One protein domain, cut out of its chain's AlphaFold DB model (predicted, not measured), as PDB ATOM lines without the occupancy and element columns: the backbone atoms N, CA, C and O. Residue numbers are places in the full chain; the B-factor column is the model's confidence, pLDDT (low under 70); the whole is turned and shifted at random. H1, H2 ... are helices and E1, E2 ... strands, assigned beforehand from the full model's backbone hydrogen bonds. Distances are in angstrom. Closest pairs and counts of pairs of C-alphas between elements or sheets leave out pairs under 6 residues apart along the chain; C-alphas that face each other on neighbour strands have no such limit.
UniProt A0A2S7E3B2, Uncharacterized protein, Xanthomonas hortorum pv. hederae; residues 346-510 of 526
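What this domain is: This is residues 346 to 510 of the 526 residues of an uncharacterized protein of Xanthomonas hortorum pv. hederae (UniProt A0A2S7E3B2). Two long helices, H1 and H6, run side by side in opposite directions; H6 is the core, and on its side away from H1, H2 and the steeply crossing H3 pack on it, with short H5 alongside H3. The long loop of residues 374 to 402 makes one end of the longest axis and small H4 the other, a loose two-strand hairpin, E1 and E2, lies off to one side, and residues 346 to 353 of H1 stick out. The printed part has 165 residues with seven named helices and two named strands, in the order H1 H2 H3 H4 H5 E1 E2 H6 H7; the sheet E1 - E2 is antiparallel and the class is mostly helix. The whole is compact, with a radius of gyration of the C-alphas of 17.8 A and spans of 56 by 46 by 34 A.

How they stand to each other: H1, residues 346 to 373, touches the hub H6, residues 484 to 503, at a shallow tilt of 10 degrees, opposite ways; their closest C-alphas, of Ala 365 and Val 491, are 6.1 A apart. H2, residues 403 to 411, touches H6 at a steep tilt of 62 degrees, with the C-alphas of Leu 405 and Ala 490 closest at 7.0 A. H3, residues 415 to 435, touches H6 about perpendicular at 74 degrees, with the C-alphas of Tyr 424 and Leu 500 closest at 6.5 A. H1 and H3 are apart. H4, residues 439 to 444, is close to H3 but not clearly touching, with the C-alphas of Tyr 433 and Leu 442 closest at 6.2 A. H5, residues 449 to 454, touches H3 at a shallow tilt of 7 degrees, opposite ways, with the C-alphas of Ala 425 and Trp 450 closest at 5.5 A. E1, residues 461 to 464, and E2, residues 470 to 473, form an antiparallel hairpin, with N 471 and O 463 at 2.8 A and N 463 and O 471 at 3.1 A within hydrogen-bond range. H7, residues 505 to 509, and H6 only just touch, only at the corner by their link, with 3 pairs of C-alphas within 8 A; the closest, of Phe 501 and Asn 507, are 5.5 A apart. In H1 to H6 every O i to N i+4 pair is within hydrogen-bond range; in H7 0 of 1 is, beside 2 of 2 O i to N i+3 pairs.

Where its parts are: H1 begins at C-alpha 346, (5.794, -15.059, -16.311), and is 40.5 A long from first to last C-alpha. H2 measures 12.3 A, H3 30.5 A and H6 28.8 A. H6 begins at C-alpha 484, (-11.221, 17.684, -37.045), and H7 ends at C-alpha 509, (-13.219, -12.898, -32.664).

The domain as a whole: The C-alphas of Ala 393 and Gln 439, the two farthest apart, are 57.2 A apart. The printed part has no cut, and the link from H1 to H2, 29 residues, is long. The mean pLDDT of the printed part is 80.9; residues 432 to 452 and 458 to 475 are under 70.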
ATOM      1  N   ARG A 346       6.763 -15.017 -15.203       90.75
ATOM      2  CA  ARG A 346       5.794 -15.059 -16.311       90.75
ATOM      3  C   ARG A 346       4.748 -13.960 -16.171       90.75
ATOM      4  O   ARG A 346       4.464 -13.295 -17.157       90.75
ATOM      5  N   GLN A 347       4.223 -13.749 -14.964       88.25
ATOM      6  CA  GLN A 347       3.264 -12.680 -14.683       88.25
ATOM      7  C   GLN A 347       3.874 -11.301 -14.952       88.25
ATOM      8  O   GLN A 347       3.254 -10.496 -15.635       88.25
ATOM      9  N   GLN A 348       5.112 -11.057 -14.511       86.81
ATOM     10  CA  GLN A 348       5.827  -9.806 -14.795       86.81
ATOM     11  C   GLN A 348       6.049  -9.583 -16.294       86.81
ATOM     12  O   GLN A 348       5.850  -8.477 -16.780       86.81
ATOM     13  N   ARG A 349       6.429 -10.622 -17.048       89.19
ATOM     14  CA  ARG A 349       6.599 -10.521 -18.508       89.19
ATOM     15  C   ARG A 349       5.281 -10.281 -19.233       89.19
ATOM     16  O   ARG A 349       5.247  -9.475 -20.155       89.19
ATOM     17  N   ALA A 350       4.218 -10.973 -18.828       87.56
ATOM     18  CA  ALA A 350       2.888 -10.780 -19.395       87.56
ATOM     19  C   ALA A 350       2.391  -9.351 -19.144       87.56
ATOM     20  O   ALA A 350       1.881  -8.716 -20.059       87.56
ATOM     21  N   GLU A 351       2.610  -8.826 -17.937       87.19
ATOM     22  CA  GLU A 351       2.271  -7.446 -17.600       87.19
ATOM     23  C   GLU A 351       3.119  -6.435 -18.382       87.19
ATOM     24  O   GLU A 351       2.566  -5.503 -18.947       87.19
ATOM     25  N   ALA A 352       4.433  -6.648 -18.511       87.62
ATOM     26  CA  ALA A 352       5.293  -5.785 -19.325       87.62
ATOM     27  C   ALA A 352       4.887  -5.792 -20.810       87.62
ATOM     28  O   ALA A 352       4.877  -4.748 -21.452       87.62
ATOM     29  N   THR A 353       4.505  -6.956 -21.346       90.06
ATOM     30  CA  THR A 353       4.000  -7.080 -22.725       90.06
ATOM     31  C   THR A 353       2.688  -6.316 -22.881       90.06
ATOM     32  O   THR A 353       2.544  -5.522 -23.802       90.06
ATOM     33  N   ARG A 354       1.759  -6.484 -21.931       87.50
ATOM     34  CA  ARG A 354       0.490  -5.749 -21.917       87.50
ATOM     35  C   ARG A 354       0.713  -4.237 -21.845       87.50
ATOM     36  O   ARG A 354       0.050  -3.500 -22.560       87.50
ATOM     37  N   GLN A 355       1.646  -3.773 -21.015       87.44
ATOM     38  CA  GLN A 355       1.996  -2.353 -20.918       87.44
ATOM     39  C   GLN A 355       2.579  -1.824 -22.231       87.44
ATOM     40  O   GLN A 355       2.171  -0.764 -22.691       87.44
ATOM     41  N   GLN A 356       3.463  -2.593 -22.869       91.38
ATOM     42  CA  GLN A 356       4.026  -2.243 -24.169       91.38
ATOM     43  C   GLN A 356       2.950  -2.172 -25.266       91.38
ATOM     44  O   GLN A 356       2.974  -1.271 -26.100       91.38
ATOM     45  N   ASP A 357       2.001  -3.108 -25.290       91.00
ATOM     46  CA  ASP A 357       0.920  -3.100 -26.280       91.00
ATOM     47  C   ASP A 357      -0.080  -1.960 -26.026       91.00
ATOM     48  O   ASP A 357      -0.522  -1.316 -26.977       91.00
ATOM     49  N   ALA A 358      -0.362  -1.628 -24.760       89.94
ATOM     50  CA  ALA A 358      -1.133  -0.436 -24.407       89.94
ATOM     51  C   ALA A 358      -0.438   0.852 -24.885       89.94
ATOM     52  O   ALA A 358      -1.081   1.732 -25.452       89.94
ATOM     53  N   GLU A 359       0.882   0.948 -24.716       90.81
ATOM     54  CA  GLU A 359       1.675   2.086 -25.188       90.81
ATOM     55  C   GLU A 359       1.633   2.221 -26.718       90.81
ATOM     56  O   GLU A 359       1.459   3.325 -27.231       90.81
ATOM     57  N   LYS A 360       1.688   1.113 -27.470       92.81
ATOM     58  CA  LYS A 360       1.519   1.143 -28.937       92.81
ATOM     59  C   LYS A 360       0.154   1.693 -29.352       92.81
ATOM     60  O   LYS A 360       0.086   2.476 -30.299       92.81
ATOM     61  N   ILE A 361      -0.920   1.301 -28.659       91.81
ATOM     62  CA  ILE A 361      -2.272   1.819 -28.920       91.81
ATOM     63  C   ILE A 361      -2.306   3.333 -28.686       91.81
ATOM     64  O   ILE A 361      -2.825   4.075 -29.520       91.81
ATOM     65  N   LEU A 362      -1.713   3.805 -27.584       90.25
ATOM     66  CA  LEU A 362      -1.625   5.233 -27.271       90.25
ATOM     67  C   LEU A 362      -0.815   6.002 -28.322       90.25
ATOM     68  O   LEU A 362      -1.305   6.999 -28.844       90.25
ATOM     69  N   ASN A 363       0.375   5.519 -28.681       90.19
ATOM     70  CA  ASN A 363       1.237   6.156 -29.680       90.19
ATOM     71  C   ASN A 363       0.567   6.217 -31.055       90.19
ATOM     72  O   ASN A 363       0.608   7.250 -31.717       90.19
ATOM     73  N   THR A 364      -0.125   5.147 -31.453       93.19
ATOM     74  CA  THR A 364      -0.915   5.142 -32.690       93.19
ATOM     75  C   THR A 364      -2.039   6.174 -32.611       93.19
ATOM     76  O   THR A 364      -2.222   6.943 -33.545       93.19
ATOM     77  N   ALA A 365      -2.762   6.258 -31.488       91.75
ATOM     78  CA  ALA A 365      -3.805   7.267 -31.308       91.75
ATOM     79  C   ALA A 365      -3.248   8.699 -31.402       91.75
ATOM     80  O   ALA A 365      -3.890   9.553 -32.008       91.75
ATOM     81  N   TYR A 366      -2.059   8.960 -30.852       90.75
ATOM     82  CA  TYR A 366      -1.390  10.255 -30.995       90.75
ATOM     83  C   TYR A 366      -1.029  10.559 -32.451       90.75
ATOM     84  O   TYR A 366      -1.403  11.623 -32.932       90.75
ATOM     85  N   ALA A 367      -0.420   9.614 -33.171       92.25
ATOM     86  CA  ALA A 367      -0.079   9.786 -34.585       92.25
ATOM     87  C   ALA A 367      -1.323  10.037 -35.462       92.25
ATOM     88  O   ALA A 367      -1.306  10.870 -36.365       92.25
ATOM     89  N   LEU A 368      -2.443   9.364 -35.172       93.38
ATOM     90  CA  LEU A 368      -3.715   9.617 -35.859       93.38
ATOM     91  C   LEU A 368      -4.239  11.035 -35.589       93.38
ATOM     92  O   LEU A 368      -4.751  11.680 -36.500       93.38
ATOM     93  N   LEU A 369      -4.147  11.515 -34.344       92.19
ATOM     94  CA  LEU A 369      -4.567  12.873 -33.983       92.19
ATOM     95  C   LEU A 369      -3.669  13.935 -34.619       92.19
ATOM     96  O   LEU A 369      -4.187  14.950 -35.073       92.19
ATOM     97  N   GLU A 370      -2.363  13.693 -34.677       92.56
ATOM     98  CA  GLU A 370      -1.392  14.560 -35.348       92.56
ATOM     99  C   GLU A 370      -1.695  14.662 -36.847       92.56
ATOM    100  O   GLU A 370      -1.897  15.763 -37.353       92.56
ATOM    101  N   ALA A 371      -1.913  13.532 -37.531       92.94
ATOM    102  CA  ALA A 371      -2.343  13.531 -38.929       92.94
ATOM    103  C   ALA A 371      -3.642  14.340 -39.140       92.94
ATOM    104  O   ALA A 371      -3.773  15.077 -40.115       92.94
ATOM    105  N   ILE A 372      -4.603  14.252 -38.212       93.81
ATOM    106  CA  ILE A 372      -5.842  15.046 -38.267       93.81
ATOM    107  C   ILE A 372      -5.572  16.544 -38.062       93.81
ATOM    108  O   ILE A 372      -6.248  17.365 -38.686       93.81
ATOM    109  N   GLN A 373      -4.621  16.912 -37.199       92.06
ATOM    110  CA  GLN A 373      -4.190  18.303 -37.010       92.06
ATOM    111  C   GLN A 373      -3.513  18.859 -38.266       92.06
ATOM    112  O   GLN A 373      -3.722  20.023 -38.594       92.06
ATOM    113  N   GLU A 374      -2.805  18.013 -39.012       92.31
ATOM    114  CA  GLU A 374      -2.271  18.300 -40.349       92.31
ATOM    115  C   GLU A 374      -3.328  18.192 -41.467       92.31
ATOM    116  O   GLU A 374      -3.002  18.100 -42.652       92.31
ATOM    117  N   GLU A 375      -4.612  18.185 -41.105       93.06
ATOM    118  CA  GLU A 375      -5.753  18.139 -42.022       93.06
ATOM    119  C   GLU A 375      -5.847  16.861 -42.879       93.06
ATOM    120  O   GLU A 375      -6.598  16.824 -43.858       93.06
ATOM    121  N   ARG A 376      -5.144  15.782 -42.508       92.88
ATOM    122  CA  ARG A 376      -5.180  14.463 -43.164       92.88
ATOM    123  C   ARG A 376      -6.242  13.555 -42.546       92.88
ATOM    124  O   ARG A 376      -6.486  13.580 -41.342       92.88
ATOM    125  N   ASN A 377      -6.894  12.720 -43.357       93.19
ATOM    126  CA  ASN A 377      -7.885  11.755 -42.872       93.19
ATOM    127  C   ASN A 377      -7.277  10.351 -42.748       93.19
ATOM    128  O   ASN A 377      -7.237   9.631 -43.748       93.19
ATOM    129  N   PRO A 378      -6.896   9.902 -41.540       93.44
ATOM    130  CA  PRO A 378      -6.168   8.651 -41.384       93.44
ATOM    131  C   PRO A 378      -7.050   7.394 -41.473       93.44
ATOM    132  O   PRO A 378      -6.586   6.280 -41.256       93.44
ATOM    133  N   PHE A 379      -8.340   7.534 -41.777       93.06
ATOM    134  CA  PHE A 379      -9.255   6.404 -41.973       93.06
ATOM    135  C   PHE A 379      -9.499   6.088 -43.456       93.06
ATOM    136  O   PHE A 379     -10.275   5.184 -43.778       93.06
ATOM    137  N   VAL A 380      -8.860   6.835 -44.361       92.00
ATOM    138  CA  VAL A 380      -8.944   6.667 -45.816       92.00
ATOM    139  C   VAL A 380      -7.553   6.356 -46.360       92.00
ATOM    140  O   VAL A 380      -6.565   6.927 -45.904       92.00
ATOM    141  N   GLU A 381      -7.481   5.448 -47.331       90.12
ATOM    142  CA  GLU A 381      -6.221   5.025 -47.943       90.12
ATOM    143  C   GLU A 381      -5.413   6.220 -48.470       90.12
ATOM    144  O   GLU A 381      -5.956   7.108 -49.129       90.12
ATOM    145  N   GLY A 382      -4.119   6.254 -48.138       86.94
ATOM    146  CA  GLY A 382      -3.215   7.358 -48.478       86.94
ATOM    147  C   GLY A 382      -3.370   8.619 -47.618       86.94
ATOM    148  O   GLY A 382      -2.720   9.617 -47.914       86.94
ATOM    149  N   ALA A 383      -4.216   8.590 -46.584       90.19
ATOM    150  CA  ALA A 383      -4.468   9.697 -45.660       90.19
ATOM    151  C   ALA A 383      -4.698  11.063 -46.355       90.19
ATOM    152  O   ALA A 383      -4.007  12.035 -46.051       90.19
ATOM    153  N   PRO A 384      -5.644  11.182 -47.311       92.19
ATOM    154  CA  PRO A 384      -5.829  12.404 -48.089       92.19
ATOM    155  C   PRO A 384      -6.277  13.583 -47.211       92.19
ATOM    156  O   PRO A 384      -6.920  13.372 -46.175       92.19
ATOM    157  N   PRO A 385      -6.004  14.830 -47.636       92.00
ATOM    158  CA  PRO A 385      -6.498  16.001 -46.932       92.00
ATOM    159  C   PRO A 385      -8.031  16.031 -46.954       92.00
ATOM    160  O   PRO A 385      -8.659  15.704 -47.968       92.00
ATOM    161  N   PHE A 386      -8.653  16.403 -45.837       91.75
ATOM    162  CA  PHE A 386     -10.112  16.465 -45.726       91.75
ATOM    163  C   PHE A 386     -10.672  17.884 -45.722       91.75
ATOM    164  O   PHE A 386     -11.895  18.016 -45.702       91.75
ATOM    165  N   THR A 387      -9.855  18.936 -45.755       89.50
ATOM    166  CA  THR A 387     -10.348  20.316 -45.843       89.50
ATOM    167  C   THR A 387     -10.971  20.607 -47.211       89.50
ATOM    168  O   THR A 387     -10.484  20.091 -48.218       89.50
ATOM    169  N   PRO A 388     -12.082  21.371 -47.286       85.50
ATOM    170  CA  PRO A 388     -12.792  21.625 -48.544       85.50
ATOM    171  C   PRO A 388     -11.903  22.109 -49.698       85.50
ATOM    172  O   PRO A 388     -12.185  21.790 -50.849       85.50
ATOM    173  N   GLU A 389     -10.838  22.846 -49.388       86.56
ATOM    174  CA  GLU A 389      -9.918  23.467 -50.339       86.56
ATOM    175  C   GLU A 389      -8.916  22.471 -50.943       86.56
ATOM    176  O   GLU A 389      -8.538  22.608 -52.105       86.56
ATOM    177  N   GLN A 390      -8.479  21.479 -50.163       85.56
ATOM    178  CA  GLN A 390      -7.418  20.538 -50.547       85.56
ATOM    179  C   GLN A 390      -7.944  19.128 -50.849       85.56
ATOM    180  O   GLN A 390      -7.219  18.296 -51.397       85.56
ATOM    181  N   ARG A 391      -9.204  18.843 -50.498       88.94
ATOM    182  CA  ARG A 391      -9.834  17.526 -50.628       88.94
ATOM    183  C   ARG A 391      -9.886  17.058 -52.095       88.94
ATOM    184  O   ARG A 391     -10.470  17.749 -52.932       88.94
ATOM    185  N   PRO A 392      -9.379  15.852 -52.417       89.56
ATOM    186  CA  PRO A 392      -9.465  15.295 -53.765       89.56
ATOM    187  C   PRO A 392     -10.911  15.114 -54.250       89.56
ATOM    188  O   PRO A 392     -11.811  14.775 -53.476       89.56
ATOM    189  N   ALA A 393     -11.132  15.274 -55.557       84.69
ATOM    190  CA  ALA A 393     -12.427  15.003 -56.177       84.69
ATOM    191  C   ALA A 393     -12.850  13.540 -55.943       84.69
ATOM    192  O   ALA A 393     -12.116  12.612 -56.270       84.69
ATOM    193  N   GLY A 394     -14.041  13.341 -55.371       82.75
ATOM    194  CA  GLY A 394     -14.568  12.014 -55.028       82.75
ATOM    195  C   GLY A 394     -14.159  11.485 -53.649       82.75
ATOM    196  O   GLY A 394     -14.625  10.414 -53.264       82.75
ATOM    197  N   ALA A 395     -13.345  12.220 -52.880       87.00
ATOM    198  CA  ALA A 395     -13.025  11.832 -51.510       87.00
ATOM    199  C   ALA A 395     -14.256  11.945 -50.580       87.00
ATOM    200  O   ALA A 395     -15.108  12.822 -50.780       87.00
ATOM    201  N   PRO A 396     -14.356  11.092 -49.543       90.38
ATOM    202  CA  PRO A 396     -15.457  11.115 -48.585       90.38
ATOM    203  C   PRO A 396     -15.656  12.488 -47.933       90.38
ATOM    204  O   PRO A 396     -14.698  13.141 -47.521       90.38
ATOM    205  N   THR A 397     -16.913  12.902 -47.781       91.38
ATOM    206  CA  THR A 397     -17.307  14.126 -47.060       91.38
ATOM    207  C   THR A 397     -18.073  13.825 -45.776       91.38
ATOM    208  O   THR A 397     -18.148  14.674 -44.889       91.38
ATOM    209  N   LYS A 398     -18.603  12.605 -45.645       93.06
ATOM    210  CA  LYS A 398     -19.385  12.130 -44.501       93.06
ATOM    211  C   LYS A 398     -18.752  10.894 -43.863       93.06
ATOM    212  O   LYS A 398     -18.157  10.077 -44.565       93.06
ATOM    213  N   LEU A 399     -18.931  10.706 -42.551       89.81
ATOM    214  CA  LEU A 399     -18.346   9.569 -41.821       89.81
ATOM    215  C   LEU A 399     -18.791   8.215 -42.399       89.81
ATOM    216  O   LEU A 399     -17.969   7.315 -42.550       89.81
ATOM    217  N   GLY A 400     -20.065   8.069 -42.784       87.94
ATOM    218  CA  GLY A 400     -20.609   6.811 -43.314       87.94
ATOM    219  C   GLY A 400     -20.032   6.376 -44.666       87.94
ATOM    220  O   GLY A 400     -20.160   5.210 -45.037       87.94
ATOM    221  N   GLN A 401     -19.373   7.284 -45.391       92.88
ATOM    222  CA  GLN A 401     -18.689   6.984 -46.652       92.88
ATOM    223  C   GLN A 401     -17.304   6.354 -46.435       92.88
ATOM    224  O   GLN A 401     -16.732   5.809 -47.375       92.88
ATOM    225  N   VAL A 402     -16.768   6.406 -45.211       92.94
ATOM    226  CA  VAL A 402     -15.481   5.802 -44.854       92.94
ATOM    227  C   VAL A 402     -15.733   4.429 -44.218       92.94
ATOM    228  O   VAL A 402     -16.331   4.361 -43.140       92.94
ATOM    229  N   PRO A 403     -15.271   3.314 -44.820       91.31
ATOM    230  CA  PRO A 403     -15.576   1.967 -44.331       91.31
ATOM    231  C   PRO A 403     -15.188   1.722 -42.865       91.31
ATOM    232  O   PRO A 403     -15.955   1.113 -42.120       91.31
ATOM    233  N   ALA A 404     -14.023   2.222 -42.438       90.50
ATOM    234  CA  ALA A 404     -13.539   2.120 -41.059       90.50
ATOM    235  C   ALA A 404     -14.470   2.832 -40.059       90.50
ATOM    236  O   ALA A 404     -14.873   2.249 -39.052       90.50
ATOM    237  N   LEU A 405     -14.886   4.063 -40.373       90.94
ATOM    238  CA  LEU A 405     -15.788   4.852 -39.530       90.94
ATOM    239  C   LEU A 405     -17.195   4.250 -39.490       90.94
ATOM    240  O   LEU A 405     -17.828   4.214 -38.436       90.94
ATOM    241  N   ARG A 406     -17.670   3.707 -40.616       90.06
ATOM    242  CA  ARG A 406     -18.956   3.012 -40.686       90.06
ATOM    243  C   ARG A 406     -18.990   1.766 -39.799       90.06
ATOM    244  O   ARG A 406     -19.984   1.543 -39.110       90.06
ATOM    245  N   LYS A 407     -17.905   0.982 -39.768       89.38
ATOM    246  CA  LYS A 407     -17.761  -0.159 -38.846       89.38
ATOM    247  C   LYS A 407     -17.844   0.297 -37.391       89.38
ATOM    248  O   LYS A 407     -18.643  -0.249 -36.643       89.38
ATOM    249  N   MET A 408     -17.103   1.338 -37.012       88.88
ATOM    250  CA  MET A 408     -17.148   1.897 -35.653       88.88
ATOM    251  C   MET A 408     -18.537   2.431 -35.267       88.88
ATOM    252  O   MET A 408     -19.024   2.197 -34.160       88.88
ATOM    253  N   LEU A 409     -19.233   3.099 -36.188       87.69
ATOM    254  CA  LEU A 409     -20.616   3.539 -35.976       87.69
ATOM    255  C   LEU A 409     -21.568   2.352 -35.757       87.69
ATOM    256  O   LEU A 409     -22.453   2.427 -34.905       87.69
ATOM    257  N   ALA A 410     -21.382   1.253 -36.492       86.88
ATOM    258  CA  ALA A 410     -22.156   0.027 -36.314       86.88
ATOM    259  C   ALA A 410     -21.826  -0.686 -34.990       86.88
ATOM    260  O   ALA A 410     -22.742  -1.106 -34.283       86.88
ATOM    261  N   GLU A 411     -20.545  -0.771 -34.613       88.38
ATOM    262  CA  GLU A 411     -20.097  -1.322 -33.325       88.38
ATOM    263  C   GLU A 411     -20.700  -0.549 -32.149       88.38
ATOM    264  O   GLU A 411     -21.242  -1.154 -31.228       88.38
ATOM    265  N   SER A 412     -20.729   0.785 -32.224       85.06
ATOM    266  CA  SER A 412     -21.337   1.634 -31.188       85.06
ATOM    267  C   SER A 412     -22.848   1.437 -31.022       85.06
ATOM    268  O   SER A 412     -23.421   1.865 -30.025       85.06
ATOM    269  N   ARG A 413     -23.522   0.829 -32.005       83.38
ATOM    270  CA  ARG A 413     -24.952   0.483 -31.940       83.38
ATOM    271  C   ARG A 413     -25.180  -0.962 -31.505       83.38
ATOM    272  O   ARG A 413     -26.324  -1.354 -31.291       83.38
ATOM    273  N   ASN A 414     -24.120  -1.761 -31.392       85.56
ATOM    274  CA  ASN A 414     -24.208  -3.156 -31.000       85.56
ATOM    275  C   ASN A 414     -24.374  -3.263 -29.469       85.56
ATOM    276  O   ASN A 414     -23.460  -2.887 -28.729       85.56
ATOM    277  N   PRO A 415     -25.491  -3.826 -28.963       84.06
ATOM    278  CA  PRO A 415     -25.717  -3.961 -27.524       84.06
ATOM    279  C   PRO A 415     -24.634  -4.775 -26.804       84.06
ATOM    280  O   PRO A 415     -24.296  -4.475 -25.664       84.06
ATOM    281  N   VAL A 416     -24.052  -5.781 -27.469       86.56
ATOM    282  CA  VAL A 416     -22.987  -6.624 -26.901       86.56
ATOM    283  C   VAL A 416     -21.700  -5.822 -26.710       86.56
ATOM    284  O   VAL A 416     -21.064  -5.931 -25.663       86.56
ATOM    285  N   PHE A 417     -21.337  -4.992 -27.694       86.56
ATOM    286  CA  PHE A 417     -20.185  -4.092 -27.592       86.56
ATOM    287  C   PHE A 417     -20.371  -3.103 -26.440       86.56
ATOM    288  O   PHE A 417     -19.495  -2.965 -25.590       86.56
ATOM    289  N   MET A 418     -21.550  -2.481 -26.363       84.56
ATOM    290  CA  MET A 418     -21.868  -1.500 -25.329       84.56
ATOM    291  C   MET A 418     -21.855  -2.089 -23.917       84.56
ATOM    292  O   MET A 418     -21.394  -1.426 -22.989       84.56
ATOM    293  N   THR A 419     -22.308  -3.331 -23.737       86.50
ATOM    294  CA  THR A 419     -22.183  -4.033 -22.449       86.50
ATOM    295  C   THR A 419     -20.716  -4.278 -22.096       86.50
ATOM    296  O   THR A 419     -20.289  -3.914 -21.005       86.50
ATOM    297  N   LYS A 420     -19.912  -4.796 -23.032       87.56
ATOM    298  CA  LYS A 420     -18.476  -5.037 -22.807       87.56
ATOM    299  C   LYS A 420     -17.702  -3.754 -22.488       87.56
ATOM    300  O   LYS A 420     -16.838  -3.770 -21.616       87.56
ATOM    301  N   LEU A 421     -18.035  -2.647 -23.152       85.38
ATOM    302  CA  LEU A 421     -17.448  -1.332 -22.894       85.38
ATOM    303  C   LEU A 421     -17.788  -0.822 -21.485       85.38
ATOM    304  O   LEU A 421     -16.901  -0.341 -20.783       85.38
ATOM    305  N   LYS A 422     -19.048  -0.971 -21.049       84.00
ATOM    306  CA  LYS A 422     -19.477  -0.625 -19.683       84.00
ATOM    307  C   LYS A 422     -18.753  -1.466 -18.634       84.00
ATOM    308  O   LYS A 422     -18.239  -0.914 -17.666       84.00
ATOM    309  N   ASP A 423     -18.660  -2.776 -18.852       85.75
ATOM    310  CA  ASP A 423     -17.961  -3.684 -17.940       85.75
ATOM    311  C   ASP A 423     -16.473  -3.327 -17.824       85.75
ATOM    312  O   ASP A 423     -15.908  -3.340 -16.730       85.75
ATOM    313  N   TYR A 424     -15.833  -2.983 -18.943       85.50
ATOM    314  CA  TYR A 424     -14.453  -2.507 -18.960       85.50
ATOM    315  C   TYR A 424     -14.291  -1.185 -18.203       85.50
ATOM    316  O   TYR A 424     -13.418  -1.089 -17.341       85.50
ATOM    317  N   ALA A 425     -15.155  -0.195 -18.455       82.25
ATOM    318  CA  ALA A 425     -15.136   1.084 -17.744       82.25
ATOM    319  C   ALA A 425     -15.267   0.892 -16.223       82.25
ATOM    320  O   ALA A 425     -14.529   1.496 -15.442       82.25
ATOM    321  N   GLU A 426     -16.156  -0.007 -15.799       81.69
ATOM    322  CA  GLU A 426     -16.386  -0.314 -14.389       81.69
ATOM    323  C   GLU A 426     -15.195  -1.039 -13.740       81.69
ATOM    324  O   GLU A 426     -14.835  -0.753 -12.591       81.69
ATOM    325  N   ARG A 427     -14.522  -1.932 -14.481       82.88
ATOM    326  CA  ARG A 427     -13.271  -2.565 -14.031       82.88
ATOM    327  C   ARG A 427     -12.158  -1.541 -13.830       82.88
ATOM    328  O   ARG A 427     -11.493  -1.587 -12.795       82.88
ATOM    329  N   GLN A 428     -11.981  -0.609 -14.768       77.44
ATOM    330  CA  GLN A 428     -10.978   0.456 -14.640       77.44
ATOM    331  C   GLN A 428     -11.269   1.348 -13.431       77.44
ATOM    332  O   GLN A 428     -10.384   1.579 -12.607       77.44
ATOM    333  N   ARG A 429     -12.535   1.741 -13.248       76.81
ATOM    334  CA  ARG A 429     -12.990   2.510 -12.083       76.81
ATOM    335  C   ARG A 429     -12.673   1.792 -10.768       76.81
ATOM    336  O   ARG A 429     -12.090   2.376  -9.859       76.81
ATOM    337  N   THR A 430     -13.014   0.508 -10.678       75.88
ATOM    338  CA  THR A 430     -12.749  -0.316  -9.487       75.88
ATOM    339  C   THR A 430     -11.249  -0.445  -9.206       75.88
ATOM    340  O   THR A 430     -10.819  -0.348  -8.054       75.88
ATOM    341  N   ALA A 431     -10.433  -0.626 -10.248       73.31
ATOM    342  CA  ALA A 431      -8.980  -0.704 -10.126       73.31
ATOM    343  C   ALA A 431      -8.352   0.628  -9.674       73.31
ATOM    344  O   ALA A 431      -7.426   0.606  -8.863       73.31
ATOM    345  N   ALA A 432      -8.860   1.769 -10.147       68.00
ATOM    346  CA  ALA A 432      -8.411   3.097  -9.729       68.00
ATOM    347  C   ALA A 432      -8.649   3.326  -8.227       68.00
ATOM    348  O   ALA A 432      -7.713   3.656  -7.497       68.00
ATOM    349  N   TYR A 433      -9.853   3.021  -7.730       67.81
ATOM    350  CA  TYR A 433     -10.153   3.087  -6.294       67.81
ATOM    351  C   TYR A 433      -9.274   2.159  -5.450       67.81
ATOM    352  O   TYR A 433      -8.875   2.523  -4.349       67.81
ATOM    353  N   ALA A 434      -8.953   0.963  -5.953       66.81
ATOM    354  CA  ALA A 434      -8.097   0.014  -5.244       66.81
ATOM    355  C   ALA A 434      -6.618   0.450  -5.179       66.81
ATOM    356  O   ALA A 434      -5.882  -0.024  -4.311       66.81
ATOM    357  N   ARG A 435      -6.170   1.314  -6.101       66.06
ATOM    358  CA  ARG A 435      -4.795   1.837  -6.163       66.06
ATOM    359  C   ARG A 435      -4.590   3.107  -5.340       66.06
ATOM    360  O   ARG A 435      -3.449   3.361  -4.966       66.06
ATOM    361  N   ALA A 436      -5.648   3.867  -5.055       64.31
ATOM    362  CA  ALA A 436      -5.578   5.088  -4.256       64.31
ATOM    363  C   ALA A 436      -5.060   4.795  -2.835       64.31
ATOM    364  O   ALA A 436      -5.607   3.961  -2.110       64.31
ATOM    365  N   GLN A 437      -3.979   5.467  -2.440       57.16
ATOM    366  CA  GLN A 437      -3.322   5.302  -1.137       57.16
ATOM    367  C   GLN A 437      -3.551   6.501  -0.212       57.16
ATOM    368  O   GLN A 437      -3.262   6.418   0.985       57.16
ATOM    369  N   THR A 438      -4.076   7.601  -0.751       64.69
ATOM    370  CA  THR A 438      -4.370   8.842  -0.031       64.69
ATOM    371  C   THR A 438      -5.827   9.265  -0.222       64.69
ATOM    372  O   THR A 438      -6.490   8.852  -1.173       64.69
ATOM    373  N   GLN A 439      -6.334  10.081   0.705       61.88
ATOM    374  CA  GLN A 439      -7.701  10.607   0.642       61.88
ATOM    375  C   GLN A 439      -7.901  11.499  -0.596       61.88
ATOM    376  O   GLN A 439      -8.912  11.366  -1.278       61.88
ATOM    377  N   ASP A 440      -6.896  12.310  -0.940       61.56
ATOM    378  CA  ASP A 440      -6.910  13.173  -2.128       61.56
ATOM    379  C   ASP A 440      -6.929  12.350  -3.432       61.56
ATOM    380  O   ASP A 440      -7.667  12.670  -4.362       61.56
ATOM    381  N   GLU A 441      -6.183  11.237  -3.494       58.38
ATOM    382  CA  GLU A 441      -6.250  10.299  -4.625       58.38
ATOM    383  C   GLU A 441      -7.615   9.613  -4.719       58.38
ATOM    384  O   GLU A 441      -8.101   9.414  -5.823       58.38
ATOM    385  N   LEU A 442      -8.255   9.267  -3.599       62.16
ATOM    386  CA  LEU A 442      -9.599   8.672  -3.566       62.16
ATOM    387  C   LEU A 442     -10.680   9.636  -4.074       62.16
ATOM    388  O   LEU A 442     -11.613   9.204  -4.756       62.16
ATOM    389  N   GLU A 443     -10.549  10.924  -3.754       60.56
ATOM    390  CA  GLU A 443     -11.447  11.985  -4.223       60.56
ATOM    391  C   GLU A 443     -11.216  12.321  -5.709       60.56
ATOM    392  O   GLU A 443     -12.176  12.619  -6.424       60.56
ATOM    393  N   ALA A 444      -9.980  12.181  -6.206       55.41
ATOM    394  CA  ALA A 444      -9.618  12.390  -7.613       55.41
ATOM    395  C   ALA A 444      -9.773  11.144  -8.519       55.41
ATOM    396  O   ALA A 444      -9.900  11.290  -9.736       55.41
ATOM    397  N   ALA A 445      -9.779   9.932  -7.951       54.06
ATOM    398  CA  ALA A 445      -9.733   8.641  -8.651       54.06
ATOM    399  C   ALA A 445     -10.777   8.385  -9.767       54.06
ATOM    400  O   ALA A 445     -10.534   7.457 -10.537       54.06
ATOM    401  N   PRO A 446     -11.942   9.076  -9.888       55.72
ATOM    402  CA  PRO A 446     -12.955   8.587 -10.829       55.72
ATOM    403  C   PRO A 446     -13.879   9.643 -11.469       55.72
ATOM    404  O   PRO A 446     -15.048   9.338 -11.676       55.72
ATOM    405  N   GLN A 447     -13.458  10.867 -11.801       50.50
ATOM    406  CA  GLN A 447     -14.328  11.742 -12.627       50.50
ATOM    407  C   GLN A 447     -13.938  11.833 -14.105       50.50
ATOM    408  O   GLN A 447     -14.843  11.925 -14.934       50.50
ATOM    409  N   MET A 448     -12.650  11.753 -14.454       48.72
ATOM    410  CA  MET A 448     -12.213  11.886 -15.851       48.72
ATOM    411  C   MET A 448     -12.206  10.548 -16.613       48.72
ATOM    412  O   MET A 448     -12.871  10.452 -17.636       48.72
ATOM    413  N   GLU A 449     -11.624   9.464 -16.089       61.88
ATOM    414  CA  GLU A 449     -11.402   8.249 -16.906       61.88
ATOM    415  C   GLU A 449     -12.674   7.460 -17.302       61.88
ATOM    416  O   GLU A 449     -12.799   7.043 -18.452       61.88
ATOM    417  N   TRP A 450     -13.662   7.250 -16.416       64.31
ATOM    418  CA  TRP A 450     -14.853   6.449 -16.782       64.31
ATOM    419  C   TRP A 450     -15.828   7.207 -17.699       64.31
ATOM    420  O   TRP A 450     -16.410   6.611 -18.607       64.31
ATOM    421  N   ARG A 451     -15.995   8.523 -17.482       62.69
ATOM    422  CA  ARG A 451     -16.811   9.390 -18.349       62.69
ATOM    423  C   ARG A 451     -16.168   9.532 -19.715       62.69
ATOM    424  O   ARG A 451     -16.868   9.529 -20.723       62.69
ATOM    425  N   GLU A 452     -14.842   9.605 -19.770       67.12
ATOM    426  CA  GLU A 452     -14.097   9.582 -21.025       67.12
ATOM    427  C   GLU A 452     -14.304   8.265 -21.775       67.12
ATOM    428  O   GLU A 452     -14.622   8.307 -22.960       67.12
ATOM    429  N   VAL A 453     -14.241   7.106 -21.107       71.81
ATOM    430  CA  VAL A 453     -14.516   5.803 -21.744       71.81
ATOM    431  C   VAL A 453     -15.930   5.733 -22.322       71.81
ATOM    432  O   VAL A 453     -16.103   5.348 -23.479       71.81
ATOM    433  N   MET A 454     -16.933   6.166 -21.559       70.06
ATOM    434  CA  MET A 454     -18.329   6.151 -22.006       70.06
ATOM    435  C   MET A 454     -18.631   7.189 -23.098       70.06
ATOM    436  O   MET A 454     -19.426   6.919 -23.990       70.06
ATOM    437  N   SER A 455     -17.967   8.349 -23.085       70.19
ATOM    438  CA  SER A 455     -18.182   9.439 -24.057       70.19
ATOM    439  C   SER A 455     -17.311   9.353 -25.320       70.19
ATOM    440  O   SER A 455     -17.333  10.260 -26.165       70.19
ATOM    441  N   SER A 456     -16.516   8.289 -25.451       71.44
ATOM    442  CA  SER A 456     -15.584   8.101 -26.567       71.44
ATOM    443  C   SER A 456     -16.133   7.261 -27.711       71.44
ATOM    444  O   SER A 456     -15.460   7.166 -28.727       71.44
ATOM    445  N   HIS A 457     -17.325   6.670 -27.611       73.31
ATOM    446  CA  HIS A 457     -17.916   5.933 -28.733       73.31
ATOM    447  C   HIS A 457     -18.703   6.847 -29.689       73.31
ATOM    448  O   HIS A 457     -19.169   7.922 -29.313       73.31
ATOM    449  N   LEU A 458     -18.919   6.401 -30.929       66.06
ATOM    450  CA  LEU A 458     -19.525   7.216 -31.990       66.06
ATOM    451  C   LEU A 458     -21.061   7.092 -32.114       66.06
ATOM    452  O   LEU A 458     -21.661   7.846 -32.868       66.06
ATOM    453  N   GLY A 459     -21.712   6.156 -31.415       59.81
ATOM    454  CA  GLY A 459     -23.164   5.883 -31.519       59.81
ATOM    455  C   GLY A 459     -23.996   6.438 -30.358       59.81
ATOM    456  O   GLY A 459     -23.409   6.846 -29.371       59.81
ATOM    457  N   PRO A 460     -25.339   6.491 -30.433       55.88
ATOM    458  CA  PRO A 460     -26.205   7.063 -29.390       55.88
ATOM    459  C   PRO A 460     -26.062   6.324 -28.052       55.88
ATOM    460  O   PRO A 460     -26.102   5.097 -28.022       55.88
ATOM    461  N   HIS A 461     -25.948   7.065 -26.948       58.88
ATOM    462  CA  HIS A 461     -26.083   6.503 -25.603       58.88
ATOM    463  C   HIS A 461     -27.038   7.335 -24.756       58.88
ATOM    464  O   HIS A 461     -27.210   8.537 -24.965       58.88
ATOM    465  N   THR A 462     -27.689   6.655 -23.818       56.56
ATOM    466  CA  THR A 462     -28.512   7.275 -22.787       56.56
ATOM    467  C   THR A 462     -27.681   7.400 -21.519       56.56
ATOM    468  O   THR A 462     -27.138   6.411 -21.020       56.56
ATOM    469  N   GLU A 463     -27.562   8.619 -21.010       55.94
ATOM    470  CA  GLU A 463     -26.993   8.880 -19.690       55.94
ATOM    471  C   GLU A 463     -28.144   9.259 -18.756       55.94
ATOM    472  O   GLU A 463     -29.036  10.013 -19.142       55.94
ATOM    473  N   LYS A 464     -28.171   8.690 -17.547       55.72
ATOM    474  CA  LYS A 464     -29.120   9.116 -16.515       55.72
ATOM    475  C   LYS A 464     -28.512  10.298 -15.783       55.72
ATOM    476  O   LYS A 464     -27.382  10.191 -15.307       55.72
ATOM    477  N   ASP A 465     -29.232  11.408 -15.716       56.03
ATOM    478  CA  ASP A 465     -28.811  12.533 -14.888       56.03
ATOM    479  C   ASP A 465     -28.903  12.193 -13.387       56.03
ATOM    480  O   ASP A 465     -29.306  11.095 -12.989       56.03
ATOM    481  N   SER A 466     -28.493  13.137 -12.538       51.75
ATOM    482  CA  SER A 466     -28.535  13.006 -11.075       51.75
ATOM    483  C   SER A 466     -29.930  12.705 -10.513       51.75
ATOM    484  O   SER A 466     -30.023  12.229  -9.383       51.75
ATOM    485  N   ASP A 467     -30.983  12.924 -11.304       61.00
ATOM    486  CA  ASP A 467     -32.385  12.715 -10.945       61.00
ATOM    487  C   ASP A 467     -32.968  11.428 -11.568       61.00
ATOM    488  O   ASP A 467     -34.150  11.118 -11.403       61.00
ATOM    489  N   GLY A 468     -32.138  10.626 -12.248       57.88
ATOM    490  CA  GLY A 468     -32.517   9.338 -12.828       57.88
ATOM    491  C   GLY A 468     -33.226   9.429 -14.183       57.88
ATOM    492  O   GLY A 468     -33.724   8.406 -14.666       57.88
ATOM    493  N   VAL A 469     -33.261  10.609 -14.807       59.94
ATOM    494  CA  VAL A 469     -33.890  10.839 -16.111       59.94
ATOM    495  C   VAL A 469     -32.913  10.454 -17.219       59.94
ATOM    496  O   VAL A 469     -31.794  10.957 -17.285       59.94
ATOM    497  N   GLU A 470     -33.329   9.546 -18.106       58.75
ATOM    498  CA  GLU A 470     -32.531   9.171 -19.277       58.75
ATOM    499  C   GLU A 470     -32.507  10.323 -20.284       58.75
ATOM    500  O   GLU A 470     -33.496  10.600 -20.965       58.75
ATOM    501  N   LYS A 471     -31.355  10.984 -20.401       51.81
ATOM    502  CA  LYS A 471     -31.088  11.961 -21.448       51.81
ATOM    503  C   LYS A 471     -30.401  11.262 -22.613       51.81
ATOM    504  O   LYS A 471     -29.345  10.643 -22.467       51.81
ATOM    505  N   GLN A 472     -31.015  11.358 -23.784       53.50
ATOM    506  CA  GLN A 472     -30.432  10.879 -25.029       53.50
ATOM    507  C   GLN A 472     -29.400  11.914 -25.496       53.50
ATOM    508  O   GLN A 472     -29.754  13.060 -25.768       53.50
ATOM    509  N   ILE A 473     -28.120  11.541 -25.541       57.69
ATOM    510  CA  ILE A 473     -27.075  12.406 -26.098       57.69
ATOM    511  C   ILE A 473     -27.008  12.107 -27.600       57.69
ATOM    512  O   ILE A 473     -26.694  10.983 -28.003       57.69
ATOM    513  N   GLU A 474     -27.390  13.086 -28.428       51.84
ATOM    514  CA  GLU A 474     -27.357  12.962 -29.888       51.84
ATOM    515  C   GLU A 474     -25.908  12.837 -30.377       51.84
ATOM    516  O   GLU A 474     -25.073  13.712 -30.150       51.84
ATOM    517  N   ASN A 475     -25.626  11.708 -31.032       66.31
ATOM    518  CA  ASN A 475     -24.297  11.272 -31.453       66.31
ATOM    519  C   ASN A 475     -24.152  11.249 -32.978       66.31
ATOM    520  O   ASN A 475     -25.130  11.329 -33.724       66.31
ATOM    521  N   PHE A 476     -22.899  11.121 -33.416       72.62
ATOM    522  CA  PHE A 476     -22.487  11.044 -34.813       72.62
ATOM    523  C   PHE A 476     -23.317  10.029 -35.612       72.62
ATOM    524  O   PHE A 476     -23.592   8.905 -35.185       72.62
ATOM    525  N   THR A 477     -23.712  10.425 -36.815       81.81
ATOM    526  CA  THR A 477     -24.455   9.592 -37.758       81.81
ATOM    527  C   THR A 477     -23.602   9.318 -38.988       81.81
ATOM    528  O   THR A 477     -22.552   9.928 -39.196       81.81
ATOM    529  N   GLU A 478     -24.065   8.409 -39.848       85.69
ATOM    530  CA  GLU A 478     -23.438   8.214 -41.160       85.69
ATOM    531  C   GLU A 478     -23.412   9.522 -41.981       85.69
ATOM    532  O   GLU A 478     -22.522   9.689 -42.811       85.69
ATOM    533  N   ASP A 479     -24.323  10.467 -41.704       87.62
ATOM    534  CA  ASP A 479     -24.429  11.775 -42.362       87.62
ATOM    535  C   ASP A 479     -23.560  12.884 -41.754       87.62
ATOM    536  O   ASP A 479     -23.451  13.967 -42.345       87.62
ATOM    537  N   SER A 480     -22.933  12.643 -40.599       89.50
ATOM    538  CA  SER A 480     -22.039  13.610 -39.966       89.50
ATOM    539  C   SER A 480     -20.860  13.946 -40.883       89.50
ATOM    540  O   SER A 480     -20.259  13.063 -41.494       89.50
ATOM    541  N   GLN A 481     -20.525  15.235 -40.975       91.50
ATOM    542  CA  GLN A 481     -19.450  15.718 -41.845       91.50
ATOM    543  C   GLN A 481     -18.073  15.268 -41.353       91.50
ATOM    544  O   GLN A 481     -17.842  15.147 -40.153       91.50
ATOM    545  N   ILE A 482     -17.137  15.057 -42.270       91.94
ATOM    546  CA  ILE A 482     -15.731  14.853 -41.924       91.94
ATOM    547  C   ILE A 482     -15.116  16.208 -41.566       91.94
ATOM    548  O   ILE A 482     -15.085  17.126 -42.386       91.94
ATOM    549  N   ASN A 483     -14.650  16.325 -40.325       90.31
ATOM    550  CA  ASN A 483     -13.941  17.481 -39.783       90.31
ATOM    551  C   ASN A 483     -13.021  17.030 -38.630       90.31
ATOM    552  O   ASN A 483     -13.102  15.882 -38.181       90.31
ATOM    553  N   ILE A 484     -12.184  17.946 -38.129       90.25
ATOM    554  CA  ILE A 484     -11.221  17.684 -37.045       90.25
ATOM    555  C   ILE A 484     -11.903  17.072 -35.813       90.25
ATOM    556  O   ILE A 484     -11.412  16.087 -35.263       90.25
ATOM    557  N   PHE A 485     -13.048  17.615 -35.391       88.12
ATOM    558  CA  PHE A 485     -13.748  17.173 -34.182       88.12
ATOM    559  C   PHE A 485     -14.249  15.726 -34.300       88.12
ATOM    560  O   PHE A 485     -13.981  14.895 -33.430       88.12
ATOM    561  N   ASN A 486     -14.919  15.402 -35.405       89.00
ATOM    562  CA  ASN A 486     -15.520  14.090 -35.639       89.00
ATOM    563  C   ASN A 486     -14.449  13.010 -35.835       89.00
ATOM    564  O   ASN A 486     -14.580  11.908 -35.303       89.00
ATOM    565  N   LEU A 487     -13.371  13.329 -36.562       91.50
ATOM    566  CA  LEU A 487     -12.245  12.411 -36.738       91.50
ATOM    567  C   LEU A 487     -11.488  12.198 -35.421       91.50
ATOM    568  O   LEU A 487     -11.173  11.059 -35.088       91.50
ATOM    569  N   SER A 488     -11.281  13.248 -34.622       90.19
ATOM    570  CA  SER A 488     -10.648  13.122 -33.300       90.19
ATOM    571  C   SER A 488     -11.468  12.233 -32.366       90.19
ATOM    572  O   SER A 488     -10.916  11.388 -31.660       90.19
ATOM    573  N   LYS A 489     -12.801  12.359 -32.392       87.19
ATOM    574  CA  LYS A 489     -13.698  11.455 -31.661       87.19
ATOM    575  C   LYS A 489     -13.623  10.018 -32.172       87.19
ATOM    576  O   LYS A 489     -13.626   9.099 -31.358       87.19
ATOM    577  N   ALA A 490     -13.481   9.813 -33.480       90.31
ATOM    578  CA  ALA A 490     -13.278   8.481 -34.043       90.31
ATOM    579  C   ALA A 490     -11.953   7.843 -33.593       90.31
ATOM    580  O   ALA A 490     -11.929   6.649 -33.301       90.31
ATOM    581  N   VAL A 491     -10.882   8.629 -33.445       91.62
ATOM    582  CA  VAL A 491      -9.616   8.148 -32.866       91.62
ATOM    583  C   VAL A 491      -9.789   7.740 -31.403       91.62
ATOM    584  O   VAL A 491      -9.295   6.686 -31.004       91.62
ATOM    585  N   GLN A 492     -10.520   8.522 -30.600       88.12
ATOM    586  CA  GLN A 492     -10.804   8.141 -29.209       88.12
ATOM    587  C   GLN A 492     -11.624   6.851 -29.127       88.12
ATOM    588  O   GLN A 492     -11.316   5.990 -28.301       88.12
ATOM    589  N   MET A 493     -12.610   6.677 -30.012       88.62
ATOM    590  CA  MET A 493     -13.366   5.430 -30.096       88.62
ATOM    591  C   MET A 493     -12.453   4.244 -30.405       88.62
ATOM    592  O   MET A 493     -12.501   3.237 -29.698       88.62
ATOM    593  N   TRP A 494     -11.628   4.371 -31.446       92.25
ATOM    594  CA  TRP A 494     -10.680   3.337 -31.844       92.25
ATOM    595  C   TRP A 494      -9.741   2.978 -30.688       92.25
ATOM    596  O   TRP A 494      -9.677   1.821 -30.289       92.25
ATOM    597  N   LYS A 495      -9.109   3.972 -30.055       91.12
ATOM    598  CA  LYS A 495      -8.196   3.775 -28.918       91.12
ATOM    599  C   LYS A 495      -8.836   2.944 -27.804       91.12
ATOM    600  O   LYS A 495      -8.238   2.001 -27.297       91.12
ATOM    601  N   ILE A 496     -10.059   3.290 -27.407       88.38
ATOM    602  CA  ILE A 496     -10.742   2.626 -26.291       88.38
ATOM    603  C   ILE A 496     -11.211   1.226 -26.669       88.38
ATOM    604  O   ILE A 496     -11.131   0.313 -25.848       88.38
ATOM    605  N   ARG A 497     -11.642   1.039 -27.916       89.88
ATOM    606  CA  ARG A 497     -11.925  -0.281 -28.476       89.88
ATOM    607  C   ARG A 497     -10.692  -1.187 -28.415       89.88
ATOM    608  O   ARG A 497     -10.798  -2.303 -27.919       89.88
ATOM    609  N   GLU A 498      -9.531  -0.704 -28.845       91.31
ATOM    610  CA  GLU A 498      -8.288  -1.483 -28.798       91.31
ATOM    611  C   GLU A 498      -7.859  -1.801 -27.357       91.31
ATOM    612  O   GLU A 498      -7.486  -2.933 -27.050       91.31
ATOM    613  N   MET A 499      -7.998  -0.847 -26.431       88.94
ATOM    614  CA  MET A 499      -7.726  -1.074 -25.005       88.94
ATOM    615  C   MET A 499      -8.674  -2.114 -24.380       88.94
ATOM    616  O   MET A 499      -8.239  -2.959 -23.598       88.94
ATOM    617  N   LEU A 500      -9.958  -2.103 -24.757       88.81
ATOM    618  CA  LEU A 500     -10.930  -3.133 -24.375       88.81
ATOM    619  C   LEU A 500     -10.517  -4.519 -24.903       88.81
ATOM    620  O   LEU A 500     -10.728  -5.531 -24.232       88.81
ATOM    621  N   PHE A 501      -9.948  -4.588 -26.104       90.06
ATOM    622  CA  PHE A 501      -9.537  -5.854 -26.715       90.06
ATOM    623  C   PHE A 501      -8.218  -6.367 -26.134       90.06
ATOM    624  O   PHE A 501      -8.007  -7.574 -26.057       90.06
ATOM    625  N   LEU A 502      -7.352  -5.468 -25.664       88.31
ATOM    626  CA  LEU A 502      -6.163  -5.817 -24.893       88.31
ATOM    627  C   LEU A 502      -6.518  -6.400 -23.508       88.31
ATOM    628  O   LEU A 502      -5.832  -7.308 -23.033       88.31
ATOM    629  N   ASP A 503      -7.586  -5.906 -22.869       85.81
ATOM    630  CA  ASP A 503      -8.108  -6.433 -21.594       85.81
ATOM    631  C   ASP A 503      -8.755  -7.821 -21.761       85.81
ATOM    632  O   ASP A 503      -8.526  -8.722 -20.953       85.81
ATOM    633  N   ASP A 504      -9.515  -8.014 -22.843       86.75
ATOM    634  CA  ASP A 504     -10.153  -9.285 -23.198       86.75
ATOM    635  C   ASP A 504      -9.927  -9.621 -24.687       86.75
ATOM    636  O   ASP A 504     -10.728  -9.232 -25.548       86.75
ATOM    637  N   PRO A 505      -8.869 -10.398 -25.005       83.94
ATOM    638  CA  PRO A 505      -8.535 -10.762 -26.380       83.94
ATOM    639  C   PRO A 505      -9.606 -11.584 -27.103       83.94
ATOM    640  O   PRO A 505      -9.551 -11.713 -28.324       83.94
ATOM    641  N   THR A 506     -10.604 -12.138 -26.403       84.56
ATOM    642  CA  THR A 506     -11.701 -12.857 -27.072       84.56
ATOM    643  C   THR A 506     -12.570 -11.927 -27.923       84.56
ATOM    644  O   THR A 506     -13.225 -12.389 -28.861       84.56
ATOM    645  N   ASN A 507     -12.523 -10.617 -27.661       84.38
ATOM    646  CA  ASN A 507     -13.234  -9.597 -28.428       84.38
ATOM    647  C   ASN A 507     -12.785  -9.519 -29.895       84.38
ATOM    648  O   ASN A 507     -13.612  -9.219 -30.758       84.38
ATOM    649  N   TRP A 508     -11.531  -9.884 -30.193       80.44
ATOM    650  CA  TRP A 508     -10.997  -9.951 -31.559       80.44
ATOM    651  C   TRP A 508     -11.752 -10.929 -32.468       80.44
ATOM    652  O   TRP A 508     -11.771 -10.755 -33.681       80.44
ATOM    653  N   ASN A 509     -12.424 -11.934 -31.897       80.88
ATOM    654  CA  ASN A 509     -13.219 -12.898 -32.664       80.88
ATOM    655  C   ASN A 509     -14.628 -12.384 -33.004       80.88
ATOM    656  O   ASN A 509     -15.333 -13.003 -33.797       80.88
ATOM    657  N   ILE A 510     -15.065 -11.297 -32.361       80.81
ATOM    658  CA  ILE A 510     -16.438 -10.782 -32.427       80.81
ATOM    659  C   ILE A 510     -16.505  -9.540 -33.320       80.81
ATOM    660  O   ILE A 510     -17.498  -9.335 -34.020       80.81
TER     661      ILE A 510